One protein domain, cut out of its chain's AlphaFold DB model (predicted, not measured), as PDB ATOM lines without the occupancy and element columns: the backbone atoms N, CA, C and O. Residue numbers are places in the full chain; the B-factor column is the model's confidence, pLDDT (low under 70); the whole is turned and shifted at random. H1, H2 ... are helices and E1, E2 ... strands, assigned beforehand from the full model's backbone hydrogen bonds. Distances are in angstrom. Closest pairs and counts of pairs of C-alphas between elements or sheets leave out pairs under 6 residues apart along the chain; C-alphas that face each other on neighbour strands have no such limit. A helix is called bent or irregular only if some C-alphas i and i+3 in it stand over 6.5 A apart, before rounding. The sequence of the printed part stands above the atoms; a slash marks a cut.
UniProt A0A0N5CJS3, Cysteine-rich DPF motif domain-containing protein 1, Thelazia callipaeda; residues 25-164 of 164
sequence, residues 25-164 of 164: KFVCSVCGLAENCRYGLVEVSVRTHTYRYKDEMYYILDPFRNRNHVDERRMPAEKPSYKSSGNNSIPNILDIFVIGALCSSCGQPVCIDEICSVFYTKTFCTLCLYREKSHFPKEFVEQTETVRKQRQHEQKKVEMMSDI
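Overview. This is residues 25 to 164 of the 164 residues of the protein "Cysteine-rich DPF motif domain-containing protein 1" of Thelazia callipaeda (UniProt A0A0N5CJS3). A small five-stranded sheet, E1 to E5, is curled like part of a barrel and folded back on itself, with the long hairpin of E2 and E3 reaching out from it. Beyond E5, the little hairpin of E6 and E7 and the short helix H1 follow, and the long helix H2 runs off as an arm whose residues 152 to 162 stick out; far from it, the loop of residues 68 to 89 sticks out too. The printed part has 140 residues, with seven named strands and then two named helices along the chain, mixed in class. The larger sheet has the order E1 - E2 - E3 - E4 - E5, antiparallel throughout. The whole is loose, with a radius of gyration of the C-alphas of 19.3 A and spans of 53 by 45 by 29 A.

Arrangement. Start at the sheet of E1 (residues 25 to 27), E2 (34 to 46), E3 (49 to 61), E4 (96 to 102) and E5 (109 to 111), a meander, each strand the antiparallel neighbour of the one before. It is a folded sheet, bent back into two leaves: E1 and E2 face E4 and E5, with E3 as the hinge. E2 bends by 62 degrees at residue 40, and E3 by 121 degrees at residue 58. Look for N 26 and O 35 at 2.8 A between E1 and E2, N 44 and O 51 at 2.8 A between E2 and E3, N 58 and O 100 at 2.8 A between E3 and E4, and N 101 and O 110 at 2.9 A between E4 and E5. E6 (117 to 119) and E7 (123 to 125) form an antiparallel hairpin, with N 118 and O 124 at 2.9 A. The closest C-alphas of E5 and E7 are those of Val 110 and Cys 125, 6.2 A apart. H1 (126 to 131) and H2 (138 to 162) only just touch, with 3 pairs of C-alphas within 8 A, H2 with residues 141 to 144 alone; the closest C-alphas, of Leu 129 and Val 141, are 7.1 A apart. They run opposite ways at a steep tilt of 53 degrees. Neither helix is on the larger sheet. In both, every O i to N i+4 pair is within hydrogen-bond range.

Along the chain. Find C-alpha 25 at (-50.769, 24.104, 18.049), where E1 begins. E2 covers 31.5 A, E3 20.7 A and E4 17.4 A from first to last C-alpha. H2 runs 36.7 A, from C-alpha 138 at (-41.229, 21.572, -13.898) to C-alpha 162 at (-32.156, -2.275, 12.486).

Size, cuts and confidence. The two C-alphas farthest apart, those of Ser 81 and Ile 164, are 57.8 A apart. The printed part has no cut. The link from E3 to E4, 34 residues, is long. Look for pLDDT under 70 at residues 68 to 91 and 163 to 164.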
ATOM      1  N   LYS A  25     -51.205  25.430  18.481       95.12
ATOM      2  CA  LYS A  25     -50.769  24.104  18.049       95.12
ATOM      3  C   LYS A  25     -50.623  24.070  16.529       95.12
ATOM      4  O   LYS A  25     -51.618  24.038  15.805       95.12
ATOM      5  N   PHE A  26     -49.389  24.057  16.042       97.06
ATOM      6  CA  PHE A  26     -49.076  23.757  14.649       97.06
ATOM      7  C   PHE A  26     -49.135  22.245  14.419       97.06
ATOM      8  O   PHE A  26     -48.643  21.477  15.245       97.06
ATOM      9  N   VAL A  27     -49.710  21.826  13.287       98.31
ATOM     10  CA  VAL A  27     -49.659  20.446  12.783       98.31
ATOM     11  C   VAL A  27     -49.490  20.490  11.267       98.31
ATOM     12  O   VAL A  27     -50.365  20.984  10.559       98.31
ATOM     13  N   CYS A  28     -48.373  19.974  10.757       98.50
ATOM     14  CA  CYS A  28     -48.119  19.896   9.324       98.50
ATOM     15  C   CYS A  28     -49.130  18.962   8.652       98.50
ATOM     16  O   CYS A  28     -49.197  17.775   8.970       98.50
ATOM     17  N   SER A  29     -49.848  19.461   7.648       98.19
ATOM     18  CA  SER A  29     -50.866  18.699   6.921       98.19
ATOM     19  C   SER A  29     -50.303  17.595   6.014       98.19
ATOM     20  O   SER A  29     -51.078  16.890   5.375       98.19
ATOM     21  N   VAL A  30     -48.974  17.490   5.876       96.81
ATOM     22  CA  VAL A  30     -48.310  16.491   5.021       96.81
ATOM     23  C   VAL A  30     -47.663  15.384   5.851       96.81
ATOM     24  O   VAL A  30     -47.946  14.216   5.614       96.81
ATOM     25  N   CYS A  31     -46.809  15.732   6.820       96.62
ATOM     26  CA  CYS A  31     -46.072  14.750   7.627       96.62
ATOM     27  C   CYS A  31     -46.575  14.601   9.068       96.62
ATOM     28  O   CYS A  31     -46.106  13.718   9.776       96.62
ATOM     29  N   GLY A  32     -47.485  15.465   9.528       97.44
ATOM     30  CA  GLY A  32     -47.990  15.435  10.900       97.44
ATOM     31  C   GLY A  32     -47.052  16.023  11.959       97.44
ATOM     32  O   GLY A  32     -47.403  15.962  13.134       97.44
ATOM     33  N   LEU A  33     -45.900  16.614  11.586       96.94
ATOM     34  CA  LEU A  33     -45.032  17.343  12.529       96.94
ATOM     35  C   LEU A  33     -45.869  18.341  13.329       96.94
ATOM     36  O   LEU A  33     -46.546  19.179  12.730       96.94
ATOM     37  N   ALA A  34     -45.809  18.258  14.656       97.12
ATOM     38  CA  ALA A  34     -46.725  18.979  15.520       97.12
ATOM     39  C   ALA A  34     -46.007  19.654  16.686       97.12
ATOM     40  O   ALA A  34     -45.462  18.980  17.550       97.12
ATOM     41  N   GLU A  35     -46.111  20.976  16.782       95.12
ATOM     42  CA  GLU A  35     -45.387  21.788  17.766       95.12
ATOM     43  C   GLU A  35     -46.275  22.895  18.329       95.12
ATOM     44  O   GLU A  35     -47.246  23.302  17.693       95.12
ATOM     45  N   ASN A  36     -45.961  23.370  19.534       95.31
ATOM     46  CA  ASN A  36     -46.568  24.592  20.059       95.31
ATOM     47  C   ASN A  36     -45.705  25.773  19.620       95.31
ATOM     48  O   ASN A  36     -44.508  25.801  19.898       95.31
ATOM     49  N   CYS A  37     -46.291  26.739  18.924       94.69
ATOM     50  CA  CYS A  37     -45.533  27.825  18.320       94.69
ATOM     51  C   CYS A  37     -46.319  29.137  18.299       94.69
ATOM     52  O   CYS A  37     -47.455  29.217  18.761       94.69
ATOM     53  N   ARG A  38     -45.699  30.176  17.745       94.31
ATOM     54  CA  ARG A  38     -46.337  31.446  17.391       94.31
ATOM     55  C   ARG A  38     -46.645  31.455  15.896       94.31
ATOM     56  O   ARG A  38     -46.084  30.657  15.142       94.31
ATOM     57  N   TYR A  39     -47.536  32.344  15.468       94.31
ATOM     58  CA  TYR A  39     -47.864  32.550  14.058       94.31
ATOM     59  C   TYR A  39     -47.985  34.036  13.753       94.31
ATOM     60  O   TYR A  39     -48.570  34.782  14.536       94.31
ATOM     61  N   GLY A  40     -47.437  34.458  12.619       92.44
ATOM     62  CA  GLY A  40     -47.608  35.816  12.121       92.44
ATOM     63  C   GLY A  40     -46.475  36.258  11.209       92.44
ATOM     64  O   GLY A  40     -45.584  35.482  10.853       92.44
ATOM     65  N   LEU A  41     -46.514  37.530  10.823       91.12
ATOM     66  CA  LEU A  41     -45.452  38.144  10.043       91.12
ATOM     67  C   LEU A  41     -44.193  38.295  10.902       91.12
ATOM     68  O   LEU A  41     -44.195  38.991  11.914       91.12
ATOM     69  N   VAL A  42     -43.113  37.646  10.481       89.38
ATOM     70  CA  VAL A  42     -41.817  37.746  11.152       89.38
ATOM     71  C   VAL A  42     -41.006  38.859  10.501       89.38
ATOM     72  O   VAL A  42     -40.567  38.730   9.353       89.38
ATOM     73  N   GLU A  43     -40.799  39.935  11.254       88.12
ATOM     74  CA  GLU A  43     -40.027  41.105  10.853       88.12
ATOM     75  C   GLU A  43     -39.093  41.544  11.981       88.12
ATOM     76  O   GLU A  43     -39.500  41.682  13.132       88.12
ATOM     77  N   VAL A  44     -37.830  41.784  11.637       83.19
ATOM     78  CA  VAL A  44     -36.816  42.314  12.543       83.19
ATOM     79  C   VAL A  44     -36.131  43.492  11.875       83.19
ATOM     80  O   VAL A  44     -35.467  43.341  10.848       83.19
ATOM     81  N   SER A  45     -36.252  44.663  12.493       80.06
ATOM     82  CA  SER A  45     -35.567  45.876  12.058       80.06
ATOM     83  C   SER A  45     -34.308  46.118  12.890       80.06
ATOM     84  O   SER A  45     -34.357  46.273  14.108       80.06
ATOM     85  N   VAL A  46     -33.166  46.169  12.211       74.75
ATOM     86  CA  VAL A  46     -31.871  46.630  12.724       74.75
ATOM     87  C   VAL A  46     -31.642  48.054  12.205       74.75
ATOM     88  O   VAL A  46     -32.235  48.447  11.204       74.75
ATOM     89  N   ARG A  47     -30.769  48.842  12.852       75.31
ATOM     90  CA  ARG A  47     -30.522  50.266  12.528       75.31
ATOM     91  C   ARG A  47     -30.392  50.585  11.029       75.31
ATOM     92  O   ARG A  47     -30.781  51.674  10.628       75.31
ATOM     93  N   THR A  48     -29.837  49.675  10.227       76.00
ATOM     94  CA  THR A  48     -29.594  49.878   8.789       76.00
ATOM     95  C   THR A  48     -30.348  48.910   7.871       76.00
ATOM     96  O   THR A  48     -30.371  49.137   6.664       76.00
ATOM     97  N   HIS A  49     -30.958  47.843   8.401       76.62
ATOM     98  CA  HIS A  49     -31.565  46.775   7.599       76.62
ATOM     99  C   HIS A  49     -32.778  46.158   8.292       76.62
ATOM    100  O   HIS A  49     -32.729  45.870   9.484       76.62
ATOM    101  N   THR A  50     -33.821  45.866   7.519       83.69
ATOM    102  CA  THR A  50     -34.997  45.120   7.979       83.69
ATOM    103  C   THR A  50     -35.021  43.749   7.318       83.69
ATOM    104  O   THR A  50     -35.062  43.638   6.091       83.69
ATOM    105  N   TYR A  51     -34.996  42.698   8.133       86.69
ATOM    106  CA  TYR A  51     -35.163  41.316   7.697       86.69
ATOM    107  C   TYR A  51     -36.617  40.910   7.890       86.69
ATOM    108  O   TYR A  51     -37.164  41.065   8.980       86.69
ATOM    109  N   ARG A  52     -37.249  40.382   6.839       89.94
ATOM    110  CA  ARG A  52     -38.664  40.012   6.876       89.94
ATOM    111  C   ARG A  52     -38.946  38.785   6.026       89.94
ATOM    112  O   ARG A  52     -38.507  38.709   4.876       89.94
ATOM    113  N   TYR A  53     -39.733  37.862   6.564       90.75
ATOM    114  CA  TYR A  53     -40.285  36.769   5.772       90.75
ATOM    115  C   TYR A  53     -41.431  37.263   4.882       90.75
ATOM    116  O   TYR A  53     -42.212  38.140   5.249       90.75
ATOM    117  N   LYS A  54     -41.517  36.720   3.664       90.69
ATOM    118  CA  LYS A  54     -42.532  37.150   2.690       90.69
ATOM    119  C   LYS A  54     -43.948  36.700   3.064       90.69
ATOM    120  O   LYS A  54     -44.879  37.451   2.792       90.69
ATOM    121  N   ASP A  55     -44.071  35.535   3.696       91.31
ATOM    122  CA  ASP A  55     -45.331  34.989   4.205       91.31
ATOM    123  C   ASP A  55     -45.400  35.106   5.737       91.31
ATOM    124  O   ASP A  55     -44.382  35.276   6.413       91.31
ATOM    125  N   GLU A  56     -46.610  34.977   6.280       93.25
ATOM    126  CA  GLU A  56     -46.823  34.725   7.705       93.25
ATOM    127  C   GLU A  56     -46.336  33.315   8.052       93.25
ATOM    128  O   GLU A  56     -46.698  32.331   7.397       93.25
ATOM    129  N   MET A  57     -45.513  33.225   9.091       95.69
ATOM    130  CA  MET A  57     -44.780  32.016   9.443       95.69
ATOM    131  C   MET A  57     -45.246  31.462  10.779       95.69
ATOM    132  O   MET A  57     -45.583  32.212  11.693       95.69
ATOM    133  N   TYR A  58     -45.196  30.141  10.904       96.88
ATOM    134  CA  TYR A  58     -45.177  29.447  12.183       96.88
ATOM    135  C   TYR A  58     -43.743  29.402  12.688       96.88
ATOM    136  O   TYR A  58     -42.856  28.903  11.990       96.88
ATOM    137  N   TYR A  59     -43.502  29.913  13.888       94.62
ATOM    138  CA  TYR A  59     -42.154  30.018  14.427       94.62
ATOM    139  C   TYR A  59     -42.123  29.822  15.936       94.62
ATOM    140  O   TYR A  59     -43.088  30.097  16.649       94.62
ATOM    141  N   ILE A  60     -40.976  29.372  16.421       91.88
ATOM    142  CA  ILE A  60     -40.621  29.414  17.834       91.88
ATOM    143  C   ILE A  60     -39.419  30.325  18.015       91.88
ATOM    144  O   ILE A  60     -38.722  30.703  17.073       91.88
ATOM    145  N   LEU A  61     -39.181  30.673  19.265       87.94
ATOM    146  CA  LEU A  61     -37.898  31.192  19.679       87.94
ATOM    147  C   LEU A  61     -36.838  30.104  19.496       87.94
ATOM    148  O   LEU A  61     -37.069  28.973  19.915       87.94
ATOM    149  N   ASP A  62     -35.713  30.442  18.863       86.88
ATOM    150  CA  ASP A  62     -34.651  29.485  18.542       86.88
ATOM    151  C   ASP A  62     -34.167  28.783  19.831       86.88
ATOM    152  O   ASP A  62     -33.534  29.427  20.678       86.88
ATOM    153  N   PRO A  63     -34.473  27.478  20.010       86.19
ATOM    154  CA  PRO A  63     -34.165  26.752  21.240       86.19
ATOM    155  C   PRO A  63     -32.667  26.460  21.375       86.19
ATOM    156  O   PRO A  63     -32.202  26.085  22.449       86.19
ATOM    157  N   PHE A  64     -31.896  26.656  20.302       85.88
ATOM    158  CA  PHE A  64     -30.448  26.478  20.279       85.88
ATOM    159  C   PHE A  64     -29.701  27.786  20.560       85.88
ATOM    160  O   PHE A  64     -28.465  27.806  20.608       85.88
ATOM    161  N   ARG A  65     -30.421  28.894  20.783       75.50
ATOM    162  CA  ARG A  65     -29.815  30.130  21.279       75.50
ATOM    163  C   ARG A  65     -29.546  30.005  22.761       75.50
ATOM    164  O   ARG A  65     -30.461  29.994  23.584       75.50
ATOM    165  N   ASN A  66     -28.265  30.013  23.110       70.88
ATOM    166  CA  ASN A  66     -27.868  30.267  24.481       70.88
ATOM    167  C   ASN A  66     -28.146  31.737  24.813       70.88
ATOM    168  O   ASN A  66     -27.373  32.625  24.472       70.88
ATOM    169  N   ARG A  67     -29.279  31.988  25.467       70.38
ATOM    170  CA  ARG A  67     -29.697  33.330  25.898       70.38
ATOM    171  C   ARG A  67     -28.960  33.811  27.145       70.38
ATOM    172  O   ARG A  67     -29.034  34.987  27.480       70.38
ATOM    173  N   ASN A  68     -28.244  32.905  27.807       66.69
ATOM    174  CA  ASN A  68     -27.573  33.153  29.075       66.69
ATOM    175  C   ASN A  68     -26.067  33.417  28.906       66.69
ATOM    176  O   ASN A  68     -25.439  33.904  29.841       66.69
ATOM    177  N   HIS A  69     -25.477  33.127  27.739       57.19
ATOM    178  CA  HIS A  69     -24.048  33.332  27.485       57.19
ATOM    179  C   HIS A  69     -23.784  33.942  26.110       57.19
ATOM    180  O   HIS A  69     -24.356  33.530  25.102       57.19
ATOM    181  N   VAL A  70     -22.854  34.897  26.072       55.53
ATOM    182  CA  VAL A  70     -22.311  35.456  24.832       55.53
ATOM    183  C   VAL A  70     -21.502  34.361  24.130       55.53
ATOM    184  O   VAL A  70     -20.509  33.878  24.665       55.53
ATOM    185  N   ASP A  71     -21.942  33.937  22.948       53.47
ATOM    186  CA  ASP A  71     -21.244  32.940  22.130       53.47
ATOM    187  C   ASP A  71     -20.032  33.581  21.431       53.47
ATOM    188  O   ASP A  71     -20.174  34.205  20.381       53.47
ATOM    189  N   GLU A  72     -18.840  33.434  22.015       54.91
ATOM    190  CA  GLU A  72     -17.585  34.021  21.507       54.91
ATOM    191  C   GLU A  72     -17.155  33.496  20.125       54.91
ATOM    192  O   GLU A  72     -16.322  34.117  19.465       54.91
ATOM    193  N   ARG A  73     -17.705  32.360  19.664       58.06
ATOM    194  CA  ARG A  73     -17.391  31.786  18.341       58.06
ATOM    195  C   ARG A  73     -18.188  32.418  17.207       58.06
ATOM    196  O   ARG A  73     -17.849  32.213  16.041       58.06
ATOM    197  N   ARG A  74     -19.246  33.170  17.510       55.28
ATOM    198  CA  ARG A  74     -19.900  34.010  16.507       55.28
ATOM    199  C   ARG A  74     -19.049  35.256  16.321       55.28
ATOM    200  O   ARG A  74     -18.613  35.837  17.309       55.28
ATOM    201  N   MET A  75     -18.821  35.639  15.056       42.62
ATOM    202  CA  MET A  75     -18.229  36.931  14.679       42.62
ATOM    203  C   MET A  75     -18.698  37.974  15.692       42.62
ATOM    204  O   MET A  75     -19.919  38.082  15.862       42.62
ATOM    205  N   PRO A  76     -17.795  38.671  16.405       46.06
ATOM    206  CA  PRO A  76     -18.228  39.705  17.317       46.06
ATOM    207  C   PRO A  76     -19.051  40.660  16.466       46.06
ATOM    208  O   PRO A  76     -18.508  41.333  15.592       46.06
ATOM    209  N   ALA A  77     -20.370  40.689  16.683       49.47
ATOM    210  CA  ALA A  77     -21.126  41.876  16.349       49.47
ATOM    211  C   ALA A  77     -20.306  42.992  16.984       49.47
ATOM    212  O   ALA A  77     -20.047  42.914  18.191       49.47
ATOM    213  N   GLU A  78     -19.760  43.892  16.161       46.12
ATOM    214  CA  GLU A  78     -18.951  45.015  16.616       46.12
ATOM    215  C   GLU A  78     -19.600  45.540  17.883       46.12
ATOM    216  O   GLU A  78     -20.767  45.936  17.850       46.12
ATOM    217  N   LYS A  79     -18.909  45.349  19.013       37.94
ATOM    218  CA  LYS A  79     -19.517  45.400  20.341       37.94
ATOM    219  C   LYS A  79     -20.397  46.648  20.420       37.94
ATOM    220  O   LYS A  79     -19.836  47.747  20.448       37.94
ATOM    221  N   PRO A  80     -21.734  46.550  20.532       37.09
ATOM    222  CA  PRO A  80     -22.451  47.646  21.137       37.09
ATOM    223  C   PRO A  80     -21.957  47.629  22.579       37.09
ATOM    224  O   PRO A  80     -22.178  46.663  23.310       37.09
ATOM    225  N   SER A  81     -21.201  48.649  22.974       39.91
ATOM    226  CA  SER A  81     -20.839  48.861  24.367       39.91
ATOM    227  C   SER A  81     -22.121  49.131  25.152       39.91
ATOM    228  O   SER A  81     -22.516  50.276  25.360       39.91
ATOM    229  N   TYR A  82     -22.828  48.086  25.552       40.03
ATOM    230  CA  TYR A  82     -23.948  48.235  26.451       40.03
ATOM    231  C   TYR A  82     -23.979  47.044  27.395       40.03
ATOM    232  O   TYR A  82     -24.293  45.916  27.026       40.03
ATOM    233  N   LYS A  83     -23.569  47.321  28.632       45.44
ATOM    234  CA  LYS A  83     -23.877  46.476  29.775       45.44
ATOM    235  C   LYS A  83     -25.402  46.511  29.952       45.44
ATOM    236  O   LYS A  83     -25.926  47.573  30.261       45.44
ATOM    237  N   SER A  84     -26.073  45.373  29.830       42.31
ATOM    238  CA  SER A  84     -27.436  45.142  30.345       42.31
ATOM    239  C   SER A  84     -27.391  43.830  31.128       42.31
ATOM    240  O   SER A  84     -26.825  42.879  30.608       42.31
ATOM    241  N   SER A  85     -27.900  43.604  32.341       44.56
ATOM    242  CA  SER A  85     -28.768  44.330  33.277       44.56
ATOM    243  C   SER A  85     -29.939  45.083  32.649       44.56
ATOM    244  O   SER A  85     -29.864  46.287  32.433       44.56
ATOM    245  N   GLY A  86     -31.026  44.365  32.364       39.16
ATOM    246  CA  GLY A  86     -32.322  44.957  32.023       39.16
ATOM    247  C   GLY A  86     -32.896  44.464  30.695       39.16
ATOM    248  O   GLY A  86     -32.324  44.684  29.632       39.16
ATOM    249  N   ASN A  87     -34.041  43.798  30.801       47.38
ATOM    250  CA  ASN A  87     -34.883  43.235  29.749       47.38
ATOM    251  C   ASN A  87     -35.235  44.258  28.653       47.38
ATOM    252  O   ASN A  87     -36.085  45.101  28.907       47.38
ATOM    253  N   ASN A  88     -34.588  44.194  27.481       50.31
ATOM    254  CA  ASN A  88     -35.101  44.639  26.166       50.31
ATOM    255  C   ASN A  88     -34.012  44.467  25.087       50.31
ATOM    256  O   ASN A  88     -33.552  45.429  24.469       50.31
ATOM    257  N   SER A  89     -33.549  43.234  24.863       60.34
ATOM    258  CA  SER A  89     -32.759  42.938  23.665       60.34
ATOM    259  C   SER A  89     -33.692  42.980  22.457       60.34
ATOM    260  O   SER A  89     -34.611  42.167  22.372       60.34
ATOM    261  N   ILE A  90     -33.470  43.925  21.540       57.50
ATOM    262  CA  ILE A  90     -34.158  43.949  20.244       57.50
ATOM    263  C   ILE A  90     -33.944  42.570  19.598       57.50
ATOM    264  O   ILE A  90     -32.783  42.197  19.401       57.50
ATOM    265  N   PRO A  91     -35.010  41.797  19.326       65.19
ATOM    266  CA  PRO A  91     -34.871  40.439  18.818       65.19
ATOM    267  C   PRO A  91     -34.172  40.471  17.463       65.19
ATOM    268  O   PRO A  91     -34.527  41.268  16.598       65.19
ATOM    269  N   ASN A  92     -33.157  39.629  17.283       76.31
ATOM    270  CA  ASN A  92     -32.506  39.425  15.998       76.31
ATOM    271  C   ASN A  92     -33.313  38.398  15.186       76.31
ATOM    272  O   ASN A  92     -33.933  37.503  15.754       76.31
ATOM    273  N   ILE A  93     -33.263  38.459  13.850       81.12
ATOM    274  CA  ILE A  93     -33.867  37.422  12.993       81.12
ATOM    275  C   ILE A  93     -33.339  36.020  13.334       81.12
ATOM    276  O   ILE A  93     -34.041  35.025  13.214       81.12
ATOM    277  N   LEU A  94     -32.105  35.964  13.828       81.62
ATOM    278  CA  LEU A  94     -31.418  34.778  14.305       81.62
ATOM    279  C   LEU A  94     -31.971  34.194  15.616       81.62
ATOM    280  O   LEU A  94     -31.600  33.073  15.951       81.62
ATOM    281  N   ASP A  95     -32.820  34.918  16.349       84.00
ATOM    282  CA  ASP A  95     -33.491  34.420  17.558       84.00
ATOM    283  C   ASP A  95     -34.785  33.656  17.239       84.00
ATOM    284  O   ASP A  95     -35.478  33.197  18.153       84.00
ATOM    285  N   ILE A  96     -35.120  33.530  15.951       88.62
ATOM    286  CA  ILE A  96     -36.368  32.962  15.451       88.62
ATOM    287  C   ILE A  96     -36.067  31.685  14.669       88.62
ATOM    288  O   ILE A  96     -35.271  31.680  13.732       88.62
ATOM    289  N   PHE A  97     -36.751  30.603  15.031       92.88
ATOM    290  CA  PHE A  97     -36.709  29.330  14.325       92.88
ATOM    291  C   PHE A  97     -38.056  29.082  13.645       92.88
ATOM    292  O   PHE A  97     -39.071  28.832  14.299       92.88
ATOM    293  N   VAL A  98     -38.072  29.191  12.315       95.25
ATOM    294  CA  VAL A  98     -39.275  28.973  11.504       95.25
ATOM    295  C   VAL A  98     -39.525  27.479  11.337       95.25
ATOM    296  O   VAL A  98     -38.645  26.734  10.921       95.25
ATOM    297  N   ILE A  99     -40.749  27.056  11.638       96.62
ATOM    298  CA  ILE A  99     -41.191  25.658  11.565       96.62
ATOM    299  C   ILE A  99     -42.000  25.415  10.288       96.62
ATOM    300  O   ILE A  99     -41.907  24.347   9.680       96.62
ATOM    301  N   GLY A 100     -42.799  26.394   9.860       97.62
ATOM    302  CA  GLY A 100     -43.711  26.226   8.732       97.62
ATOM    303  C   GLY A 100     -44.409  27.506   8.301       97.62
ATOM    304  O   GLY A 100     -44.155  28.579   8.837       97.62
ATOM    305  N   ALA A 101     -45.335  27.370   7.356       97.94
ATOM    306  CA  ALA A 101     -46.217  28.437   6.887       97.94
ATOM    307  C   ALA A 101     -47.590  27.869   6.493       97.94
ATOM    308  O   ALA A 101     -47.826  26.659   6.567       97.94
ATOM    309  N   LEU A 102     -48.501  28.731   6.043       98.25
ATOM    310  CA  LEU A 102     -49.729  28.293   5.377       98.25
ATOM    311  C   LEU A 102     -49.478  28.020   3.892       98.25
ATOM    312  O   LEU A 102     -48.862  28.820   3.188       98.25
ATOM    313  N   CYS A 103     -50.024  26.919   3.376       97.50
ATOM    314  CA  CYS A 103     -50.057  26.691   1.937       97.50
ATOM    315  C   CYS A 103     -50.959  27.725   1.250       97.50
ATOM    316  O   CYS A 103     -52.146  27.826   1.541       97.50
ATOM    317  N   SER A 104     -50.436  28.418   0.246       96.38
ATOM    318  CA  SER A 104     -51.157  29.470  -0.477       96.38
ATOM    319  C   SER A 104     -52.297  28.979  -1.369       96.38
ATOM    320  O   SER A 104     -53.124  29.782  -1.789       96.38
ATOM    321  N   SER A 105     -52.355  27.678  -1.668       95.62
ATOM    322  CA  SER A 105     -53.443  27.081  -2.452       95.62
ATOM    323  C   SER A 105     -54.590  26.589  -1.564       95.62
ATOM    324  O   SER A 105     -55.747  26.891  -1.844       95.62
ATOM    325  N   CYS A 106     -54.295  25.850  -0.486       96.81
ATOM    326  CA  CYS A 106     -55.327  25.230   0.357       96.81
ATOM    327  C   CYS A 106     -55.491  25.850   1.753       96.81
ATOM    328  O   CYS A 106     -56.410  25.465   2.475       96.81
ATOM    329  N   GLY A 107     -54.612  26.767   2.158       97.38
ATOM    330  CA  GLY A 107     -54.628  27.404   3.476       97.38
ATOM    331  C   GLY A 107     -54.296  26.470   4.640       97.38
ATOM    332  O   GLY A 107     -54.584  26.820   5.776       97.38
ATOM    333  N   GLN A 108     -53.749  25.277   4.386       98.06
ATOM    334  CA  GLN A 108     -53.385  24.329   5.446       98.06
ATOM    335  C   GLN A 108     -51.959  24.587   5.964       98.06
ATOM    336  O   GLN A 108     -51.095  24.939   5.152       98.06
ATOM    337  N   PRO A 109     -51.685  24.389   7.269       98.19
ATOM    338  CA  PRO A 109     -50.338  24.503   7.820       98.19
ATOM    339  C   PRO A 109     -49.412  23.434   7.240       98.19
ATOM    340  O   PRO A 109     -49.760  22.255   7.184       98.19
ATOM    341  N   VAL A 110     -48.212  23.827   6.829       98.50
ATOM    342  CA  VAL A 110     -47.206  22.921   6.273       98.50
ATOM    343  C   VAL A 110     -45.819  23.305   6.774       98.50
ATOM    344  O   VAL A 110     -45.496  24.489   6.863       98.50
ATOM    345  N   CYS A 111     -45.006  22.317   7.155       98.19
ATOM    346  CA  CYS A 111     -43.656  22.586   7.645       98.19
ATOM    347  C   CYS A 111     -42.704  22.921   6.492       98.19
ATOM    348  O   CYS A 111     -42.981  22.602   5.334       98.19
ATOM    349  N   ILE A 112     -41.570  23.535   6.823       96.62
ATOM    350  CA  ILE A 112     -40.543  23.943   5.852       96.62
ATOM    351  C   ILE A 112     -39.738  22.779   5.253       96.62
ATOM    352  O   ILE A 112     -38.858  23.015   4.434       96.62
ATOM    353  N   ASP A 113     -40.003  21.535   5.666       95.81
ATOM    354  CA  ASP A 113     -39.325  20.369   5.100       95.81
ATOM    355  C   ASP A 113     -39.621  20.262   3.593       95.81
ATOM    356  O   ASP A 113     -40.774  20.366   3.168       95.81
ATOM    357  N   GLU A 114     -38.582  20.008   2.798       93.81
ATOM    358  CA  GLU A 114     -38.626  19.922   1.334       93.81
ATOM    359  C   GLU A 114     -39.563  18.821   0.801       93.81
ATOM    360  O   GLU A 114     -40.039  18.907  -0.332       93.81
ATOM    361  N   ILE A 115     -39.889  17.792   1.599       94.81
ATOM    362  CA  ILE A 115     -40.928  16.815   1.219       94.81
ATOM    363  C   ILE A 115     -42.354  17.319   1.473       94.81
ATOM    364  O   ILE A 115     -43.316  16.785   0.909       94.81
ATOM    365  N   CYS A 116     -42.510  18.331   2.323       96.88
ATOM    366  CA  CYS A 116     -43.801  18.853   2.750       96.88
ATOM    367  C   CYS A 116     -44.184  20.123   2.001       96.88
ATOM    368  O   CYS A 116     -45.344  20.254   1.604       96.88
ATOM    369  N   SER A 117     -43.242  21.037   1.778       96.25
ATOM    370  CA  SER A 117     -43.512  22.307   1.113       96.25
ATOM    371  C   SER A 117     -42.402  22.763   0.175       96.25
ATOM    372  O   SER A 117     -41.274  22.286   0.205       96.25
ATOM    373  N   VAL A 118     -42.766  23.717  -0.678       94.50
ATOM    374  CA  VAL A 118     -41.853  24.475  -1.526       94.50
ATOM    375  C   VAL A 118     -42.174  25.961  -1.394       94.50
ATOM    376  O   VAL A 118     -43.346  26.349  -1.332       94.50
ATOM    377  N   PHE A 119     -41.137  26.796  -1.365       93.06
ATOM    378  CA  PHE A 119     -41.275  28.245  -1.449       93.06
ATOM    379  C   PHE A 119     -40.904  28.727  -2.854       93.06
ATOM    380  O   PHE A 119     -39.825  28.422  -3.357       93.06
ATOM    381  N   TYR A 120     -41.788  29.514  -3.469       86.88
ATOM    382  CA  TYR A 120     -41.506  30.227  -4.718       86.88
ATOM    383  C   TYR A 120     -41.752  31.730  -4.533       86.88
ATOM    384  O   TYR A 120     -40.903  32.455  -4.023       86.88
ATOM    385  N   THR A 121     -42.937  32.215  -4.900       89.88
ATOM    386  CA  THR A 121     -43.428  33.546  -4.509       89.88
ATOM    387  C   THR A 121     -44.144  33.506  -3.165       89.88
ATOM    388  O   THR A 121     -44.159  34.510  -2.455       89.88
ATOM    389  N   LYS A 122     -44.710  32.342  -2.841       94.62
ATOM    390  CA  LYS A 122     -45.348  31.979  -1.581       94.62
ATOM    391  C   LYS A 122     -45.089  30.503  -1.280       94.62
ATOM    392  O   LYS A 122     -44.563  29.778  -2.131       94.62
ATOM    393  N   THR A 123     -45.499  30.055  -0.102       96.19
ATOM    394  CA  THR A 123     -45.380  28.656   0.325       96.19
ATOM    395  C   THR A 123     -46.514  27.788  -0.227       96.19
ATOM    396  O   THR A 123     -47.691  28.136  -0.114       96.19
ATOM    397  N   PHE A 124     -46.189  26.621  -0.789       96.25
ATOM    398  CA  PHE A 124     -47.159  25.629  -1.265       96.25
ATOM    399  C   PHE A 124     -46.838  24.247  -0.698       96.25
ATOM    400  O   PHE A 124     -45.685  23.832  -0.718       96.25
ATOM    401  N   CYS A 125     -47.845  23.512  -0.209       97.31
ATOM    402  CA  CYS A 125     -47.628  22.124   0.185       97.31
ATOM    403  C   CYS A 125     -47.450  21.239  -1.054       97.31
ATOM    404  O   CYS A 125     -48.057  21.488  -2.102       97.31
ATOM    405  N   THR A 126     -46.658  20.178  -0.927       95.94
ATOM    406  CA  THR A 126     -46.364  19.260  -2.036       95.94
ATOM    407  C   THR A 126     -47.622  18.575  -2.570       95.94
ATOM    408  O   THR A 126     -47.725  18.328  -3.767       95.94
ATOM    409  N   LEU A 127     -48.649  18.370  -1.736       95.75
ATOM    410  CA  LEU A 127     -49.957  17.880  -2.191       95.75
ATOM    411  C   LEU A 127     -50.620  18.833  -3.202       95.75
ATOM    412  O   LEU A 127     -51.150  18.379  -4.214       95.75
ATOM    413  N   CYS A 128     -50.576  20.148  -2.961       96.12
ATOM    414  CA  CYS A 128     -51.115  21.136  -3.903       96.12
ATOM    415  C   CYS A 128     -50.223  21.292  -5.135       96.12
ATOM    416  O   CYS A 128     -50.752  21.386  -6.237       96.12
ATOM    417  N   LEU A 129     -48.897  21.256  -4.961       94.50
ATOM    418  CA  LEU A 129     -47.940  21.239  -6.072       94.50
ATOM    419  C   LEU A 129     -48.251  20.092  -7.045       94.50
ATOM    420  O   LEU A 129     -48.315  20.300  -8.252       94.50
ATOM    421  N   TYR A 130     -48.498  18.886  -6.524       93.12
ATOM    422  CA  TYR A 130     -48.795  17.713  -7.344       93.12
ATOM    423  C   TYR A 130     -50.201  17.705  -7.946       93.12
ATOM    424  O   TYR A 130     -50.397  17.125  -9.014       93.12
ATOM    425  N   ARG A 131     -51.177  18.339  -7.293       94.25
ATOM    426  CA  ARG A 131     -52.520  18.506  -7.857       94.25
ATOM    427  C   ARG A 131     -52.526  19.499  -9.018       94.25
ATOM    428  O   ARG A 131     -53.214  19.276 -10.003       94.25
ATOM    429  N   GLU A 132     -51.727  20.555  -8.911       91.25
ATOM    430  CA  GLU A 132     -51.698  21.678  -9.850       91.25
ATOM    431  C   GLU A 132     -50.392  21.726 -10.664       91.25
ATOM    432  O   GLU A 132     -49.943  22.809 -11.030       91.25
ATOM    433  N   LYS A 133     -49.760  20.572 -10.951       89.62
ATOM    434  CA  LYS A 133     -48.416  20.475 -11.577       89.62
ATOM    435  C   LYS A 133     -48.229  21.381 -12.796       89.62
ATOM    436  O   LYS A 133     -47.151  21.929 -12.982       89.62
ATOM    437  N   SER A 134     -49.265  21.543 -13.617       90.94
ATOM    438  CA  SER A 134     -49.234  22.370 -14.832       90.94
ATOM    439  C   SER A 134     -49.040  23.867 -14.569       90.94
ATOM    440  O   SER A 134     -48.640  24.588 -15.476       90.94
ATOM    441  N   HIS A 135     -49.334  24.337 -13.355       90.06
ATOM    442  CA  HIS A 135     -49.205  25.737 -12.949       90.06
ATOM    443  C   HIS A 135     -47.851  26.058 -12.300       90.06
ATOM    444  O   HIS A 135     -47.586  27.220 -11.995       90.06
ATOM    445  N   PHE A 136     -46.995  25.053 -12.089       89.56
ATOM    446  CA  PHE A 136     -45.677  25.220 -11.483       89.56
ATOM    447  C   PHE A 136     -44.558  24.929 -12.491       89.56
ATOM    448  O   PHE A 136     -44.726  24.084 -13.372       89.56
ATOM    449  N   PRO A 137     -43.393  25.593 -12.361       91.94
ATOM    450  CA  PRO A 137     -42.195  25.204 -13.099       91.94
ATOM    451  C   PRO A 137     -41.854  23.730 -12.859       91.94
ATOM    452  O   PRO A 137     -41.948  23.236 -11.728       91.94
ATOM    453  N   LYS A 138     -41.470  23.024 -13.927       90.31
ATOM    454  CA  LYS A 138     -41.229  21.572 -13.898       90.31
ATOM    455  C   LYS A 138     -40.118  21.204 -12.921       90.31
ATOM    456  O   LYS A 138     -40.218  20.196 -12.231       90.31
ATOM    457  N   GLU A 139     -39.129  22.077 -12.802       89.94
ATOM    458  CA  GLU A 139     -37.963  21.936 -11.940       89.94
ATOM    459  C   GLU A 139     -38.368  21.729 -10.470       89.94
ATOM    460  O   GLU A 139     -37.801  20.880  -9.786       89.94
ATOM    461  N   PHE A 140     -39.404  22.429  -9.986       87.19
ATOM    462  CA  PHE A 140     -39.892  22.261  -8.610       87.19
ATOM    463  C   PHE A 140     -40.573  20.909  -8.387       87.19
ATOM    464  O   PHE A 140     -40.426  20.286  -7.331       87.19
ATOM    465  N   VAL A 141     -41.330  20.449  -9.381       89.56
ATOM    466  CA  VAL A 141     -42.001  19.147  -9.326       89.56
ATOM    467  C   VAL A 141     -40.957  18.027  -9.338       89.56
ATOM    468  O   VAL A 141     -41.019  17.116  -8.519       89.56
ATOM    469  N   GLU A 142     -39.952  18.122 -10.205       90.31
ATOM    470  CA  GLU A 142     -38.874  17.133 -10.313       90.31
ATOM    471  C   GLU A 142     -37.982  17.091  -9.063       90.31
ATOM    472  O   GLU A 142     -37.629  16.007  -8.583       90.31
ATOM    473  N   GLN A 143     -37.654  18.253  -8.486       88.12
ATOM    474  CA  GLN A 143     -36.871  18.336  -7.252       88.12
ATOM    475  C   GLN A 143     -37.593  17.644  -6.090       88.12
ATOM    476  O   GLN A 143     -37.012  16.789  -5.419       88.12
ATOM    477  N   THR A 144     -38.875  17.955  -5.882       89.06
ATOM    478  CA  THR A 144     -39.668  17.355  -4.796       89.06
ATOM    479  C   THR A 144     -39.854  15.845  -4.974       89.06
ATOM    480  O   THR A 144     -39.795  15.094  -3.994       89.06
ATOM    481  N   GLU A 145     -39.994  15.357  -6.211       89.94
ATOM    482  CA  GLU A 145     -40.028  13.918  -6.501       89.94
ATOM    483  C   GLU A 145     -38.680  13.234  -6.216       89.94
ATOM    484  O   GLU A 145     -38.652  12.117  -5.689       89.94
ATOM    485  N   THR A 146     -37.563  13.897  -6.522       90.75
ATOM    486  CA  THR A 146     -36.209  13.371  -6.286       90.75
ATOM    487  C   THR A 146     -35.912  13.237  -4.796       90.75
ATOM    488  O   THR A 146     -35.533  12.153  -4.346       90.75
ATOM    489  N   VAL A 147     -36.168  14.292  -4.014       90.00
ATOM    490  CA  VAL A 147     -35.983  14.283  -2.552       90.00
ATOM    491  C   VAL A 147     -36.848  13.198  -1.906       90.00
ATOM    492  O   VAL A 147     -36.390  12.453  -1.036       90.00
ATOM    493  N   ARG A 148     -38.092  13.029  -2.375       87.69
ATOM    494  CA  ARG A 148     -38.984  11.973  -1.881       87.69
ATOM    495  C   ARG A 148     -38.415  10.571  -2.125       87.69
ATOM    496  O   ARG A 148     -38.483   9.736  -1.225       87.69
ATOM    497  N   LYS A 149     -37.854  10.302  -3.310       89.69
ATOM    498  CA  LYS A 149     -37.224   9.006  -3.628       89.69
ATOM    499  C   LYS A 149     -35.980   8.754  -2.774       89.69
ATOM    500  O   LYS A 149     -35.798   7.638  -2.295       89.69
ATOM    501  N   GLN A 150     -35.157   9.780  -2.559       89.56
ATOM    502  CA  GLN A 150     -33.958   9.689  -1.721       89.56
ATOM    503  C   GLN A 150     -34.315   9.343  -0.271       89.56
ATOM    504  O   GLN A 150     -33.826   8.338   0.240       89.56
ATOM    505  N   ARG A 151     -35.261  10.063   0.349       87.19
ATOM    506  CA  ARG A 151     -35.700   9.754   1.722       87.19
ATOM    507  C   ARG A 151     -36.294   8.355   1.864       87.19
ATOM    508  O   ARG A 151     -36.045   7.686   2.860       87.19
ATOM    509  N   GLN A 152     -37.046   7.880   0.869       85.62
ATOM    510  CA  GLN A 152     -37.560   6.503   0.867       85.62
ATOM    511  C   GLN A 152     -36.434   5.464   0.801       85.62
ATOM    512  O   GLN A 152     -36.535   4.407   1.420       85.62
ATOM    513  N   HIS A 153     -35.373   5.738   0.040       88.56
ATOM    514  CA  HIS A 153     -34.209   4.860  -0.026       88.56
ATOM    515  C   HIS A 153     -33.444   4.837   1.305       88.56
ATOM    516  O   HIS A 153     -33.078   3.765   1.783       88.56
ATOM    517  N   GLU A 154     -33.264   6.000   1.932       87.19
ATOM    518  CA  GLU A 154     -32.633   6.128   3.249       87.19
ATOM    519  C   GLU A 154     -33.429   5.398   4.336       87.19
ATOM    520  O   GLU A 154     -32.843   4.628   5.092       87.19
ATOM    521  N   GLN A 155     -34.755   5.557   4.368       85.50
ATOM    522  CA  GLN A 155     -35.629   4.860   5.322       85.50
ATOM    523  C   GLN A 155     -35.521   3.338   5.191       85.50
ATOM    524  O   GLN A 155     -35.270   2.663   6.185       85.50
ATOM    525  N   LYS A 156     -35.587   2.802   3.965       83.56
ATOM    526  CA  LYS A 156     -35.412   1.358   3.716       83.56
ATOM    527  C   LYS A 156     -34.047   0.844   4.166       83.56
ATOM    528  O   LYS A 156     -33.932  -0.279   4.644       83.56
ATOM    529  N   LYS A 157     -32.995   1.650   3.994       85.69
ATOM    530  CA  LYS A 157     -31.645   1.292   4.441       85.69
ATOM    531  C   LYS A 157     -31.550   1.261   5.967       85.69
ATOM    532  O   LYS A 157     -30.866   0.389   6.491       85.69
ATOM    533  N   VAL A 158     -32.207   2.194   6.660       84.06
ATOM    534  CA  VAL A 158     -32.271   2.215   8.130       84.06
ATOM    535  C   VAL A 158     -33.028   0.996   8.652       84.06
ATOM    536  O   VAL A 158     -32.492   0.309   9.512       84.06
ATOM    537  N   GLU A 159     -34.197   0.683   8.088       83.50
ATOM    538  CA  GLU A 159     -34.992  -0.505   8.449       83.50
ATOM    539  C   GLU A 159     -34.181  -1.798   8.278       83.50
ATOM    540  O   GLU A 159     -34.056  -2.595   9.202       83.50
ATOM    541  N   MET A 160     -33.509  -1.954   7.135       79.88
ATOM    542  CA  MET A 160     -32.651  -3.112   6.862       79.88
ATOM    543  C   MET A 160     -31.443  -3.219   7.815       79.88
ATOM    544  O   MET A 160     -30.873  -4.295   7.961       79.88
ATOM    545  N   MET A 161     -31.027  -2.113   8.442       80.06
ATOM    546  CA  MET A 161     -29.889  -2.069   9.366       80.06
ATOM    547  C   MET A 161     -30.306  -2.159  10.841       80.06
ATOM    548  O   MET A 161     -29.448  -2.394  11.682       80.06
ATOM    549  N   SER A 162     -31.595  -1.995  11.157       73.94
ATOM    550  CA  SER A 162     -32.156  -2.275  12.486       73.94
ATOM    551  C   SER A 162     -32.516  -3.749  12.706       73.94
ATOM    552  O   SER A 162     -32.766  -4.135  13.845       73.94
ATOM    553  N   ASP A 163     -32.534  -4.554  11.640       66.00
ATOM    554  CA  ASP A 163     -32.862  -5.988  11.666       66.00
ATOM    555  C   ASP A 163     -31.623  -6.910  11.814       66.00
ATOM    556  O   ASP A 163     -31.743  -8.132  11.691       66.00
ATOM    557  N   ILE A 164     -30.434  -6.342  12.063       60.97
ATOM    558  CA  ILE A 164     -29.153  -7.047  12.302       60.97
ATOM    559  C   ILE A 164     -28.714  -6.813  13.747       60.97
ATOM    560  O   ILE A 164     -28.316  -7.804  14.401       60.97
TER     561      ILE A 164